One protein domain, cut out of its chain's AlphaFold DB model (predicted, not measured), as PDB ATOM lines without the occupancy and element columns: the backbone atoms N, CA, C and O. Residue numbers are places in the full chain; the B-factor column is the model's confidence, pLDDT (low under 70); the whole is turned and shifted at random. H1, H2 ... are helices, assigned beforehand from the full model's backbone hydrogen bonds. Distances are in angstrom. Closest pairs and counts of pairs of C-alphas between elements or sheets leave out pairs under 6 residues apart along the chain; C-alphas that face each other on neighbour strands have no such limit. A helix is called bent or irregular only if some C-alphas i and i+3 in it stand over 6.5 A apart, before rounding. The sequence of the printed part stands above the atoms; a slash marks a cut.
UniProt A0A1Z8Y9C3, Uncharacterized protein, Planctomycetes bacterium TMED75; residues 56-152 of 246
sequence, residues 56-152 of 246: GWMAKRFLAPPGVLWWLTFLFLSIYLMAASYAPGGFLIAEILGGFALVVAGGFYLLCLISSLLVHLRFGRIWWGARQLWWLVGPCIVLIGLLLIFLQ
ATOM      1  N   GLY A  56      -1.818 -18.024 -25.548       83.56
ATOM      2  CA  GLY A  56      -2.764 -17.084 -24.950       83.56
ATOM      3  C   GLY A  56      -2.087 -15.759 -24.586       83.56
ATOM      4  O   GLY A  56      -0.861 -15.679 -24.476       83.56
ATOM      5  N   TRP A  57      -2.872 -14.700 -24.381       81.50
ATOM      6  CA  TRP A  57      -2.332 -13.348 -24.181       81.50
ATOM      7  C   TRP A  57      -1.323 -13.257 -23.016       81.50
ATOM      8  O   TRP A  57      -0.275 -12.626 -23.160       81.50
ATOM      9  N   MET A  58      -1.578 -13.964 -21.905       76.56
ATOM     10  CA  MET A  58      -0.646 -14.049 -20.775       76.56
ATOM     11  C   MET A  58       0.639 -14.769 -21.163       76.56
ATOM     12  O   MET A  58       1.725 -14.264 -20.892       76.56
ATOM     13  N   ALA A  59       0.534 -15.905 -21.858       75.69
ATOM     14  CA  ALA A  59       1.701 -16.634 -22.336       75.69
ATOM     15  C   ALA A  59       2.563 -15.740 -23.236       75.69
ATOM     16  O   ALA A  59       3.769 -15.692 -23.044       75.69
ATOM     17  N   LYS A  60       1.971 -14.941 -24.136       75.19
ATOM     18  CA  LYS A  60       2.730 -13.972 -24.951       75.19
ATOM     19  C   LYS A  60       3.505 -12.964 -24.096       75.19
ATOM     20  O   LYS A  60       4.639 -12.639 -24.432       75.19
ATOM     21  N   ARG A  61       2.921 -12.493 -22.989       76.19
ATOM     22  CA  ARG A  61       3.565 -11.551 -22.058       76.19
ATOM     23  C   ARG A  61       4.730 -12.200 -21.300       76.19
ATOM     24  O   ARG A  61       5.785 -11.590 -21.208       76.19
ATOM     25  N   PHE A  62       4.550 -13.432 -20.818       74.38
ATOM     26  CA  PHE A  62       5.585 -14.194 -20.105       74.38
ATOM     27  C   PHE A  62       6.678 -14.753 -21.022       74.38
ATOM     28  O   PHE A  62       7.787 -15.006 -20.569       74.38
ATOM     29  N   LEU A  63       6.377 -14.986 -22.300       72.31
ATOM     30  CA  LEU A  63       7.342 -15.456 -23.298       72.31
ATOM     31  C   LEU A  63       8.170 -14.304 -23.883       72.31
ATOM     32  O   LEU A  63       9.243 -14.539 -24.442       72.31
ATOM     33  N   ALA A  64       7.674 -13.067 -23.777       73.06
ATOM     34  CA  ALA A  64       8.404 -11.894 -24.220       73.06
ATOM     35  C   ALA A  64       9.616 -11.652 -23.303       73.06
ATOM     36  O   ALA A  64       9.482 -11.695 -22.079       73.06
ATOM     37  N   PRO A  65      10.804 -11.375 -23.870       74.44
ATOM     38  CA  PRO A  65      11.975 -11.061 -23.068       74.44
ATOM     39  C   PRO A  65      11.732  -9.792 -22.238       74.44
ATOM     40  O   PRO A  65      10.996  -8.902 -22.686       74.44
ATOM     41  N   PRO A  66      12.377  -9.666 -21.066       83.06
ATOM     42  CA  PRO A  66      12.277  -8.458 -20.267       83.06
ATOM     43  C   PRO A  66      12.737  -7.242 -21.081       83.06
ATOM     44  O   PRO A  66      13.864  -7.190 -21.574       83.06
ATOM     45  N   GLY A  67      11.824  -6.289 -21.268       86.75
ATOM     46  CA  GLY A  67      12.055  -5.065 -22.035       86.75
ATOM     47  C   GLY A  67      12.182  -3.816 -21.164       86.75
ATOM     48  O   GLY A  67      12.197  -3.891 -19.938       86.75
ATOM     49  N   VAL A  68      12.189  -2.653 -21.821       90.50
ATOM     50  CA  VAL A  68      12.370  -1.319 -21.210       90.50
ATOM     51  C   VAL A  68      11.424  -1.055 -20.037       90.50
ATOM     52  O   VAL A  68      11.835  -0.469 -19.042       90.50
ATOM     53  N   LEU A  69      10.175  -1.529 -20.114       91.81
ATOM     54  CA  LEU A  69       9.201  -1.361 -19.032       91.81
ATOM     55  C   LEU A  69       9.694  -1.958 -17.709       91.81
ATOM     56  O   LEU A  69       9.521  -1.336 -16.670       91.81
ATOM     57  N   TRP A  70      10.362  -3.115 -17.740       93.44
ATOM     58  CA  TRP A  70      10.935  -3.713 -16.534       93.44
ATOM     59  C   TRP A  70      12.065  -2.864 -15.957       93.44
ATOM     60  O   TRP A  70      12.157  -2.721 -14.741       93.44
ATOM     61  N   TRP A  71      12.901  -2.268 -16.812       94.44
ATOM     62  CA  TRP A  71      13.984  -1.391 -16.359       94.44
ATOM     63  C   TRP A  71      13.431  -0.137 -15.694       94.44
ATOM     64  O   TRP A  71      13.905   0.231 -14.627       94.44
ATOM     65  N   LEU A  72      12.398   0.476 -16.280       96.50
ATOM     66  CA  LEU A  72      11.724   1.636 -15.692       96.50
ATOM     67  C   LEU A  72      11.059   1.289 -14.358       96.50
ATOM     68  O   LEU A  72      11.190   2.056 -13.409       96.50
ATOM     69  N   THR A  73      10.410   0.126 -14.256       96.50
ATOM     70  CA  THR A  73       9.833  -0.346 -12.989       96.50
ATOM     71  C   THR A  73      10.907  -0.496 -11.915       96.50
ATOM     72  O   THR A  73      10.749   0.040 -10.821       96.50
ATOM     73  N   PHE A  74      12.022  -1.172 -12.210       97.69
ATOM     74  CA  PHE A  74      13.107  -1.326 -11.237       97.69
ATOM     75  C   PHE A  74      13.793  -0.008 -10.899       97.69
ATOM     76  O   PHE A  74      14.141   0.205  -9.740       97.69
ATOM     77  N   LEU A  75      13.951   0.886 -11.873       97.81
ATOM     78  CA  LEU A  75      14.488   2.221 -11.642       97.81
ATOM     79  C   LEU A  75      13.591   3.008 -10.689       97.81
ATOM     80  O   LEU A  75      14.077   3.530  -9.690       97.81
ATOM     81  N   PHE A  76      12.284   3.040 -10.950       98.31
ATOM     82  CA  PHE A  76      11.327   3.753 -10.111       98.31
ATOM     83  C   PHE A  76      11.266   3.175  -8.693       98.31
ATOM     84  O   PHE A  76      11.311   3.931  -7.728       98.31
ATOM     85  N   LEU A  77      11.235   1.846  -8.552       98.12
ATOM     86  CA  LEU A  77      11.252   1.189  -7.241       98.12
ATOM     87  C   LEU A  77      12.562   1.438  -6.483       98.12
ATOM     88  O   LEU A  77      12.531   1.638  -5.271       98.12
ATOM     89  N   SER A  78      13.699   1.475  -7.182       97.69
ATOM     90  CA  SER A  78      14.998   1.781  -6.566       97.69
ATOM     91  C   SER A  78      15.055   3.229  -6.081       97.69
ATOM     92  O   SER A  78      15.468   3.477  -4.954       97.69
ATOM     93  N   ILE A  79      14.582   4.182  -6.893       97.62
ATOM     94  CA  ILE A  79      14.476   5.596  -6.505       97.62
ATOM     95  C   ILE A  79      13.519   5.755  -5.321       97.62
ATOM     96  O   ILE A  79      13.839   6.463  -4.371       97.62
ATOM     97  N   TYR A  80      12.369   5.079  -5.352       97.62
ATOM     98  CA  TYR A  80      11.406   5.091  -4.255       97.62
ATOM     99  C   TYR A  80      12.032   4.575  -2.951       97.62
ATOM    100  O   TYR A  80      11.888   5.221  -1.920       97.62
ATOM    101  N   LEU A  81      12.777   3.465  -2.994       97.12
ATOM    102  CA  LEU A  81      13.492   2.946  -1.824       97.12
ATOM    103  C   LEU A  81      14.562   3.921  -1.324       97.12
ATOM    104  O   LEU A  81      14.624   4.194  -0.132       97.12
ATOM    105  N   MET A  82      15.346   4.524  -2.219       96.50
ATOM    106  CA  MET A  82      16.305   5.566  -1.834       96.50
ATOM    107  C   MET A  82      15.613   6.763  -1.160       96.50
ATOM    108  O   MET A  82      16.123   7.296  -0.178       96.50
ATOM    109  N   ALA A  83      14.438   7.158  -1.655       95.00
ATOM    110  CA  ALA A  83      13.605   8.201  -1.063       95.00
ATOM    111  C   ALA A  83      12.873   7.752   0.219       95.00
ATOM    112  O   ALA A  83      12.396   8.591   0.972       95.00
ATOM    113  N   ALA A  84      12.780   6.457   0.508       95.06
ATOM    114  CA  ALA A  84      12.310   5.962   1.800       95.06
ATOM    115  C   ALA A  84      13.443   5.957   2.843       95.06
ATOM    116  O   ALA A  84      13.189   6.148   4.031       95.06
ATOM    117  N   SER A  85      14.694   5.816   2.398       94.62
ATOM    118  CA  SER A  85      15.874   5.705   3.262       94.62
ATOM    119  C   SER A  85      16.672   7.008   3.439       94.62
ATOM    120  O   SER A  85      17.783   6.953   3.953       94.62
ATOM    121  N   TYR A  86      16.182   8.186   3.013       93.50
ATOM    122  CA  TYR A  86      16.942   9.448   3.184       93.50
ATOM    123  C   TYR A  86      16.907  10.013   4.615       93.50
ATOM    124  O   TYR A  86      17.724  10.876   4.951       93.50
ATOM    125  N   ALA A  87      15.970   9.555   5.452       91.62
ATOM    126  CA  ALA A  87      15.866   9.939   6.857       91.62
ATOM    127  C   ALA A  87      16.736   9.041   7.762       91.62
ATOM    128  O   ALA A  87      16.935   7.869   7.434       91.62
ATOM    129  N   PRO A  88      17.226   9.544   8.912       88.75
ATOM    130  CA  PRO A  88      17.910   8.730   9.920       88.75
ATOM    131  C   PRO A  88      17.068   7.514  10.331       88.75
ATOM    132  O   PRO A  88      15.963   7.661  10.837       88.75
ATOM    133  N   GLY A  89      17.565   6.303  10.080       85.69
ATOM    134  CA  GLY A  89      16.826   5.060  10.338       85.69
ATOM    135  C   GLY A  89      15.629   4.790   9.414       85.69
ATOM    136  O   GLY A  89      14.882   3.855   9.682       85.69
ATOM    137  N   GLY A  90      15.464   5.577   8.345       90.56
ATOM    138  CA  GLY A  90      14.485   5.349   7.284       90.56
ATOM    139  C   GLY A  90      13.023   5.558   7.689       90.56
ATOM    140  O   GLY A  90      12.663   5.681   8.863       90.56
ATOM    141  N   PHE A  91      12.154   5.599   6.681       91.75
ATOM    142  CA  PHE A  91      10.706   5.516   6.855       91.75
ATOM    143  C   PHE A  91      10.281   4.051   6.741       91.75
ATOM    144  O   PHE A  91       9.945   3.595   5.646       91.75
ATOM    145  N   LEU A  92      10.266   3.314   7.859       90.69
ATOM    146  CA  LEU A  92      10.119   1.850   7.843       90.69
ATOM    147  C   LEU A  92       8.934   1.366   6.991       90.69
ATOM    148  O   LEU A  92       9.078   0.451   6.186       90.69
ATOM    149  N   ILE A  93       7.752   1.973   7.144       92.62
ATOM    150  CA  ILE A  93       6.556   1.558   6.390       92.62
ATOM    151  C   ILE A  93       6.791   1.713   4.882       92.62
ATOM    152  O   ILE A  93       6.435   0.827   4.104       92.62
ATOM    153  N   ALA A  94       7.416   2.815   4.462       94.25
ATOM    154  CA  ALA A  94       7.738   3.049   3.062       94.25
ATOM    155  C   ALA A  94       8.787   2.047   2.555       94.25
ATOM    156  O   ALA A  94       8.623   1.524   1.453       94.25
ATOM    157  N   GLU A  95       9.802   1.723   3.361       94.00
ATOM    158  CA  GLU A  95      10.823   0.718   3.036       94.00
ATOM    159  C   GLU A  95      10.233  -0.691   2.908       94.00
ATOM    160  O   GLU A  95      10.531  -1.388   1.939       94.00
ATOM    161  N   ILE A  96       9.335  -1.096   3.816       95.56
ATOM    162  CA  ILE A  96       8.628  -2.385   3.743       95.56
ATOM    163  C   ILE A  96       7.794  -2.461   2.462       95.56
ATOM    164  O   ILE A  96       7.874  -3.450   1.733       95.56
ATOM    165  N   LEU A  97       7.013  -1.419   2.158       96.88
ATOM    166  CA  LEU A  97       6.187  -1.382   0.947       96.88
ATOM    167  C   LEU A  97       7.041  -1.413  -0.325       96.88
ATOM    168  O   LEU A  97       6.734  -2.161  -1.255       96.88
ATOM    169  N   GLY A  98       8.130  -0.642  -0.358       96.62
ATOM    170  CA  GLY A  98       9.066  -0.614  -1.481       96.62
ATOM    171  C   GLY A  98       9.782  -1.946  -1.668       96.62
ATOM    172  O   GLY A  98       9.864  -2.450  -2.788       96.62
ATOM    173  N   GLY A  99      10.238  -2.554  -0.572       96.88
ATOM    174  CA  GLY A  99      10.896  -3.856  -0.567       96.88
ATOM    175  C   GLY A  99       9.952  -4.961  -1.026       96.88
ATOM    176  O   GLY A  99      10.315  -5.763  -1.886       96.88
ATOM    177  N   PHE A 100       8.708  -4.965  -0.543       97.88
ATOM    178  CA  PHE A 100       7.686  -5.910  -0.990       97.88
ATOM    179  C   PHE A 100       7.378  -5.754  -2.486       97.88
ATOM    180  O   PHE A 100       7.381  -6.742  -3.223       97.88
ATOM    181  N   ALA A 101       7.180  -4.520  -2.962       97.88
ATOM    182  CA  ALA A 101       6.961  -4.246  -4.381       97.88
ATOM    183  C   ALA A 101       8.147  -4.708  -5.245       97.88
ATOM    184  O   ALA A 101       7.944  -5.289  -6.315       97.88
ATOM    185  N   LEU A 102       9.378  -4.516  -4.762       97.38
ATOM    186  CA  LEU A 102      10.599  -4.976  -5.419       97.38
ATOM    187  C   LEU A 102      10.680  -6.505  -5.491       97.38
ATOM    188  O   LEU A 102      11.017  -7.038  -6.547       97.38
ATOM    189  N   VAL A 103      10.329  -7.217  -4.415       97.56
ATOM    190  CA  VAL A 103      10.294  -8.690  -4.384       97.56
ATOM    191  C   VAL A 103       9.249  -9.231  -5.356       97.56
ATOM    192  O   VAL A 103       9.553 -10.136  -6.133       97.56
ATOM    193  N   VAL A 104       8.041  -8.661  -5.371       97.31
ATOM    194  CA  VAL A 104       6.978  -9.070  -6.303       97.31
ATOM    195  C   VAL A 104       7.410  -8.825  -7.749       97.31
ATOM    196  O   VAL A 104       7.358  -9.742  -8.573       97.31
ATOM    197  N   ALA A 105       7.898  -7.620  -8.061       95.62
ATOM    198  CA  ALA A 105       8.398  -7.285  -9.392       95.62
ATOM    199  C   ALA A 105       9.571  -8.193  -9.804       95.62
ATOM    200  O   ALA A 105       9.588  -8.706 -10.922       95.62
ATOM    201  N   GLY A 106      10.511  -8.448  -8.892       95.62
ATOM    202  CA  GLY A 106      11.638  -9.357  -9.083       95.62
ATOM    203  C   GLY A 106      11.199 -10.795  -9.351       95.62
ATOM    204  O   GLY A 106      11.701 -11.424 -10.279       95.62
ATOM    205  N   GLY A 107      10.208 -11.301  -8.615       94.94
ATOM    206  CA  GLY A 107       9.630 -12.626  -8.839       94.94
ATOM    207  C   GLY A 107       9.018 -12.758 -10.232       94.94
ATOM    208  O   GLY A 107       9.363 -13.675 -10.978       94.94
ATOM    209  N   PHE A 108       8.174 -11.804 -10.635       93.12
ATOM    210  CA  PHE A 108       7.611 -11.786 -11.989       93.12
ATOM    211  C   PHE A 108       8.689 -11.649 -13.069       93.12
ATOM    212  O   PHE A 108       8.607 -12.312 -14.107       93.12
ATOM    213  N   TYR A 109       9.718 -10.839 -12.821       93.62
ATOM    214  CA  TYR A 109      10.852 -10.686 -13.724       93.62
ATOM    215  C   TYR A 109      11.610 -12.000 -13.917       93.62
ATOM    216  O   TYR A 109      11.865 -12.403 -15.054       93.62
ATOM    217  N   LEU A 110      11.928 -12.694 -12.822       92.88
ATOM    218  CA  LEU A 110      12.605 -13.988 -12.853       92.88
ATOM    219  C   LEU A 110      11.760 -15.039 -13.568       92.88
ATOM    220  O   LEU A 110      12.300 -15.787 -14.378       92.88
ATOM    221  N   LEU A 111      10.443 -15.058 -13.347       91.00
ATOM    222  CA  LEU A 111       9.540 -15.942 -14.085       91.00
ATOM    223  C   LEU A 111       9.608 -15.683 -15.598       91.00
ATOM    224  O   LEU A 111       9.758 -16.643 -16.350       91.00
ATOM    225  N   CYS A 112       9.568 -14.417 -16.036       89.25
ATOM    226  CA  CYS A 112       9.712 -14.045 -17.455       89.25
ATOM    227  C   CYS A 112      11.095 -14.405 -18.023       89.25
ATOM    228  O   CYS A 112      11.231 -14.795 -19.183       89.25
ATOM    229  N   LEU A 113      12.146 -14.261 -17.216       88.94
ATOM    230  CA  LEU A 113      13.509 -14.580 -17.629       88.94
ATOM    231  C   LEU A 113      13.702 -16.093 -17.775       88.94
ATOM    232  O   LEU A 113      14.236 -16.545 -18.787       88.94
ATOM    233  N   ILE A 114      13.220 -16.879 -16.809       89.62
ATOM    234  CA  ILE A 114      13.284 -18.345 -16.833       89.62
ATOM    235  C   ILE A 114      12.454 -18.894 -17.994       89.62
ATOM    236  O   ILE A 114      12.954 -19.728 -18.750       89.62
ATOM    237  N   SER A 115      11.219 -18.424 -18.191       85.75
ATOM    238  CA  SER A 115      10.382 -18.855 -19.322       85.75
ATOM    239  C   SER A 115      11.052 -18.546 -20.662       85.75
ATOM    240  O   SER A 115      11.119 -19.420 -21.530       85.75
ATOM    241  N   SER A 116      11.604 -17.339 -20.825       83.38
ATOM    242  CA  SER A 116      12.326 -16.946 -22.037       83.38
ATOM    243  C   SER A 116      13.569 -17.816 -22.261       83.38
ATOM    244  O   SER A 116      13.796 -18.308 -23.371       83.38
ATOM    245  N   LEU A 117      14.334 -18.097 -21.203       85.31
ATOM    246  CA  LEU A 117      15.506 -18.967 -21.265       85.31
ATOM    247  C   LEU A 117      15.129 -20.397 -21.671       85.31
ATOM    248  O   LEU A 117      15.744 -20.953 -22.580       85.31
ATOM    249  N   LEU A 118      14.092 -20.979 -21.062       85.88
ATOM    250  CA  LEU A 118      13.606 -22.325 -21.390       85.88
ATOM    251  C   LEU A 118      13.158 -22.431 -22.853       85.88
ATOM    252  O   LEU A 118      13.451 -23.424 -23.517       85.88
ATOM    253  N   VAL A 119      12.504 -21.396 -23.381       79.50
ATOM    254  CA  VAL A 119      12.129 -21.299 -24.802       79.50
ATOM    255  C   VAL A 119      13.374 -21.284 -25.686       79.50
ATOM    256  O   VAL A 119      13.473 -22.068 -26.632       79.50
ATOM    257  N   HIS A 120      14.360 -20.445 -25.365       78.69
ATOM    258  CA  HIS A 120      15.612 -20.374 -26.117       78.69
ATOM    259  C   HIS A 120      16.384 -21.699 -26.100       78.69
ATOM    260  O   HIS A 120      16.853 -22.139 -27.157       78.69
ATOM    261  N   LEU A 121      16.457 -22.363 -24.944       82.12
ATOM    262  CA  LEU A 121      17.053 -23.691 -24.782       82.12
ATOM    263  C   LEU A 121      16.309 -24.737 -25.622       82.12
ATOM    264  O   LEU A 121      16.921 -25.462 -26.409       82.12
ATOM    265  N   ARG A 122      14.974 -24.777 -25.522       79.88
ATOM    266  CA  ARG A 122      14.125 -25.757 -26.217       79.88
ATOM    267  C   ARG A 122      14.240 -25.675 -27.736       79.88
ATOM    268  O   ARG A 122      14.155 -26.708 -28.415       79.88
ATOM    269  N   PHE A 123      14.404 -24.462 -28.254       73.00
ATOM    270  CA  PHE A 123      14.487 -24.172 -29.681       73.00
ATOM    271  C   PHE A 123      15.930 -24.036 -30.198       73.00
ATOM    272  O   PHE A 123      16.120 -23.717 -31.369       73.00
ATOM    273  N   GLY A 124      16.944 -24.318 -29.368       65.00
ATOM    274  CA  GLY A 124      18.356 -24.311 -29.778       65.00
ATOM    275  C   GLY A 124      18.875 -22.931 -30.191       65.00
ATOM    276  O   GLY A 124      19.810 -22.827 -30.978       65.00
ATOM    277  N   ARG A 125      18.251 -21.860 -29.691       65.06
ATOM    278  CA  ARG A 125      18.556 -20.462 -30.031       65.06
ATOM    279  C   ARG A 125      19.270 -19.745 -28.889       65.06
ATOM    280  O   ARG A 125      18.941 -18.597 -28.586       65.06
ATOM    281  N   ILE A 126      20.236 -20.404 -28.254       59.84
ATOM    282  CA  ILE A 126      21.131 -19.733 -27.307       59.84
ATOM    283  C   ILE A 126      22.163 -18.958 -28.127       59.84
ATOM    284  O   ILE A 126      23.265 -19.425 -28.386       59.84
ATOM    285  N   TRP A 127      21.781 -17.784 -28.607       59.19
ATOM    286  CA  TRP A 127      22.756 -16.814 -29.083       59.19
ATOM    287  C   TRP A 127      22.987 -15.859 -27.922       59.19
ATOM    288  O   TRP A 127      22.094 -15.079 -27.613       59.19
ATOM    289  N   TRP A 128      24.135 -15.936 -27.247       65.25
ATOM    290  CA  TRP A 128      24.579 -14.918 -26.286       65.25
ATOM    291  C   TRP A 128      24.965 -13.645 -27.050       65.25
ATOM    292  O   TRP A 128      26.135 -13.322 -27.220       65.25
ATOM    293  N   GLY A 129      23.970 -12.965 -27.613       71.69
ATOM    294  CA  GLY A 129      24.153 -11.700 -28.304       71.69
ATOM    295  C   GLY A 129      24.072 -10.517 -27.344       71.69
ATOM    296  O   GLY A 129      23.621 -10.628 -26.203       71.69
ATOM    297  N   ALA A 130      24.421  -9.335 -27.853       75.38
ATOM    298  CA  ALA A 130      24.273  -8.077 -27.122       75.38
ATOM    299  C   ALA A 130      22.845  -7.876 -26.581       75.38
ATOM    300  O   ALA A 130      22.666  -7.279 -25.527       75.38
ATOM    301  N   ARG A 131      21.824  -8.426 -27.257       77.44
ATOM    302  CA  ARG A 131      20.415  -8.332 -26.850       77.44
ATOM    303  C   ARG A 131      20.115  -9.036 -25.519       77.44
ATOM    304  O   ARG A 131      19.241  -8.577 -24.796       77.44
ATOM    305  N   GLN A 132      20.818 -10.119 -25.196       81.56
ATOM    306  CA  GLN A 132      20.629 -10.878 -23.958       81.56
ATOM    307  C   GLN A 132      21.301 -10.194 -22.765       81.56
ATOM    308  O   GLN A 132      20.791 -10.288 -21.653       81.56
ATOM    309  N   LEU A 133      22.381  -9.432 -22.986       84.94
ATOM    310  CA  LEU A 133      23.005  -8.620 -21.932       84.94
ATOM    311  C   LEU A 133      22.034  -7.580 -21.354       84.94
ATOM    312  O   LEU A 133      22.098  -7.265 -20.170       84.94
ATOM    313  N   TRP A 134      21.063  -7.114 -22.145       88.31
ATOM    314  CA  TRP A 134      20.012  -6.214 -21.665       88.31
ATOM    315  C   TRP A 134      19.102  -6.836 -20.590       88.31
ATOM    316  O   TRP A 134      18.431  -6.108 -19.858       88.31
ATOM    317  N   TRP A 135      19.102  -8.163 -20.432       89.62
ATOM    318  CA  TRP A 135      18.402  -8.839 -19.332       89.62
ATOM    319  C   TRP A 135      19.107  -8.667 -17.981       89.62
ATOM    320  O   TRP A 135      18.540  -8.998 -16.944       89.62
ATOM    321  N   LEU A 136      20.336  -8.153 -17.961       92.25
ATOM    322  CA  LEU A 136      21.045  -7.851 -16.718       92.25
ATOM    323  C   LEU A 136      20.795  -6.419 -16.241       92.25
ATOM    324  O   LEU A 136      20.999  -6.137 -15.068       92.25
ATOM    325  N   VAL A 137      20.275  -5.535 -17.100       93.88
ATOM    326  CA  VAL A 137      20.064  -4.116 -16.766       93.88
ATOM    327  C   VAL A 137      19.127  -3.944 -15.571       93.88
ATOM    328  O   VAL A 137      19.462  -3.210 -14.651       93.88
ATOM    329  N   GLY A 138      17.991  -4.650 -15.543       93.19
ATOM    330  CA  GLY A 138      17.057  -4.607 -14.410       93.19
ATOM    331  C   GLY A 138      17.725  -4.983 -13.077       93.19
ATOM    332  O   GLY A 138      17.760  -4.152 -12.172       93.19
ATOM    333  N   PRO A 139      18.318  -6.185 -12.963       95.00
ATOM    334  CA  PRO A 139      19.091  -6.584 -11.787       95.00
ATOM    335  C   PRO A 139      20.218  -5.613 -11.420       95.00
ATOM    336  O   PRO A 139      20.384  -5.298 -10.245       95.00
ATOM    337  N   CYS A 140      20.965  -5.093 -12.399       96.94
ATOM    338  CA  CYS A 140      22.020  -4.110 -12.154       96.94
ATOM    339  C   CYS A 140      21.474  -2.814 -11.542       96.94
ATOM    340  O   CYS A 140      22.077  -2.304 -10.606       96.94
ATOM    341  N   ILE A 141      20.331  -2.306 -12.018       97.50
ATOM    342  CA  ILE A 141      19.671  -1.123 -11.437       97.50
ATOM    343  C   ILE A 141      19.346  -1.370  -9.961       97.50
ATOM    344  O   ILE A 141      19.680  -0.539  -9.118       97.50
ATOM    345  N   VAL A 142      18.751  -2.524  -9.646       97.31
ATOM    346  CA  VAL A 142      18.399  -2.885  -8.265       97.31
ATOM    347  C   VAL A 142      19.646  -3.001  -7.390       97.31
ATOM    348  O   VAL A 142      19.679  -2.439  -6.300       97.31
ATOM    349  N   LEU A 143      20.688  -3.687  -7.867       98.00
ATOM    350  CA  LEU A 143      21.945  -3.841  -7.131       98.00
ATOM    351  C   LEU A 143      22.621  -2.495  -6.859       98.00
ATOM    352  O   LEU A 143      23.077  -2.267  -5.743       98.00
ATOM    353  N   ILE A 144      22.652  -1.593  -7.845       98.25
ATOM    354  CA  ILE A 144      23.192  -0.239  -7.669       98.25
ATOM    355  C   ILE A 144      22.350   0.540  -6.654       98.25
ATOM    356  O   ILE A 144      22.913   1.156  -5.754       98.25
ATOM    357  N   GLY A 145      21.018   0.484  -6.748       97.38
ATOM    358  CA  GLY A 145      20.125   1.143  -5.792       97.38
ATOM    359  C   GLY A 145      20.350   0.665  -4.355       97.38
ATOM    360  O   GLY A 145      20.541   1.481  -3.456       97.38
ATOM    361  N   LEU A 146      20.409  -0.653  -4.147       96.69
ATOM    362  CA  LEU A 146      20.693  -1.250  -2.839       96.69
ATOM    363  C   LEU A 146      22.090  -0.888  -2.327       96.69
ATOM    364  O   LEU A 146      22.242  -0.578  -1.148       96.69
ATOM    365  N   LEU A 147      23.100  -0.879  -3.203       98.06
ATOM    366  CA  LEU A 147      24.456  -0.464  -2.850       98.06
ATOM    367  C   LEU A 147      24.490   1.000  -2.392       98.06
ATOM    368  O   LEU A 147      25.130   1.310  -1.392       98.06
ATOM    369  N   LEU A 148      23.778   1.899  -3.077       97.88
ATOM    370  CA  LEU A 148      23.689   3.308  -2.685       97.88
ATOM    371  C   LEU A 148      22.999   3.482  -1.327       97.88
ATOM    372  O   LEU A 148      23.459   4.283  -0.514       97.88
ATOM    373  N   ILE A 149      21.933   2.723  -1.058       95.94
ATOM    374  CA  ILE A 149      21.264   2.713   0.253       95.94
ATOM    375  C   ILE A 149      22.220   2.202   1.335       95.94
ATOM    376  O   ILE A 149      22.368   2.849   2.370       95.94
ATOM    377  N   PHE A 150      22.921   1.095   1.078       95.81
ATOM    378  CA  PHE A 150      23.888   0.510   2.010       95.81
ATOM    379  C   PHE A 150      25.034   1.474   2.347       95.81
ATOM    380  O   PHE A 150      25.425   1.598   3.504       95.81
ATOM    381  N   LEU A 151      25.528   2.221   1.356       96.25
ATOM    382  CA  LEU A 151      26.539   3.267   1.541       96.25
ATOM    383  C   LEU A 151      25.980   4.554   2.183       96.25
ATOM    384  O   LEU A 151      26.690   5.559   2.271       96.25
ATOM    385  N   GLN A 152      24.714   4.544   2.616       95.19
ATOM    386  CA  GLN A 152      24.000   5.684   3.200       95.19
ATOM    387  C   GLN A 152      23.997   6.922   2.290       95.19
ATOM    388  O   GLN A 152      23.898   8.058   2.760       95.19
TER     389      GLN A 152
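What this domain is: This is residues 56 to 152 of the 246 residues of an uncharacterized protein of Planctomycetes bacterium TMED75 (UniProt A0A1Z8Y9C3). Three long helices, H2, H3 and H4, form an up-and-down bundle, each running against the one before it, with their centres in a triangle. The short H1 is set across H3 at one side of the bundle. The printed part has 97 residues with four named helices, in the order H1, H2, H3, H4, and no named strand; the class is all helix. It is loose, with a radius of gyration of the C-alphas of 15.7 A, and elongated, spanning 52 by 28 by 16 A.

How they stand to each other: Start at H1, residues 57 to 63, which touches residues 111 to 119 alone of H3, residues 92 to 122, about perpendicular at 82 degrees; the closest C-alphas, Phe 62 and Cys 112, are 4.9 A apart. H2, residues 68 to 84, is apart from H1. H2 and H3 form a helical hairpin at a shallow tilt of 22 degrees, and their closest C-alphas, Ala 84 and Ala 94, are 5.6 A apart. H4, residues 130 to 150, touches H2 at a shallow tilt of 4 degrees, the same way, closest at the C-alphas of Trp 71 and Gly 138, 4.9 A. H3 and H4 are close but not clearly touching, with the C-alphas of Leu 113 and Trp 135 closest at 7.7 A. Helix packing is mostly aligned, but only just: 2 of 3 touching pairs have a shallow tilt. Each O i to N i+4 pair is within hydrogen-bond range in H1, H2 and H3, against 11 of 17 in H4.

Where its parts are: Find C-alpha 57 at (-2.332, -13.348, -24.181), where H1 begins. H2 runs 24.1 A and H3 44.0 A. H4 runs 30.4 A to C-alpha 150 at (23.888, 0.510, 2.010); it has a kink of 34 degrees near residue 137 and is irregular, but only just, with C-alphas 135 and 138 6.6 A apart.

The domain as a whole: Look to Pro 88 and Gly 124 for the C-alphas farthest apart, 51.7 A. The printed part has no cut, and no link is long. Confidence is low, under 70, at residues 124 to 128.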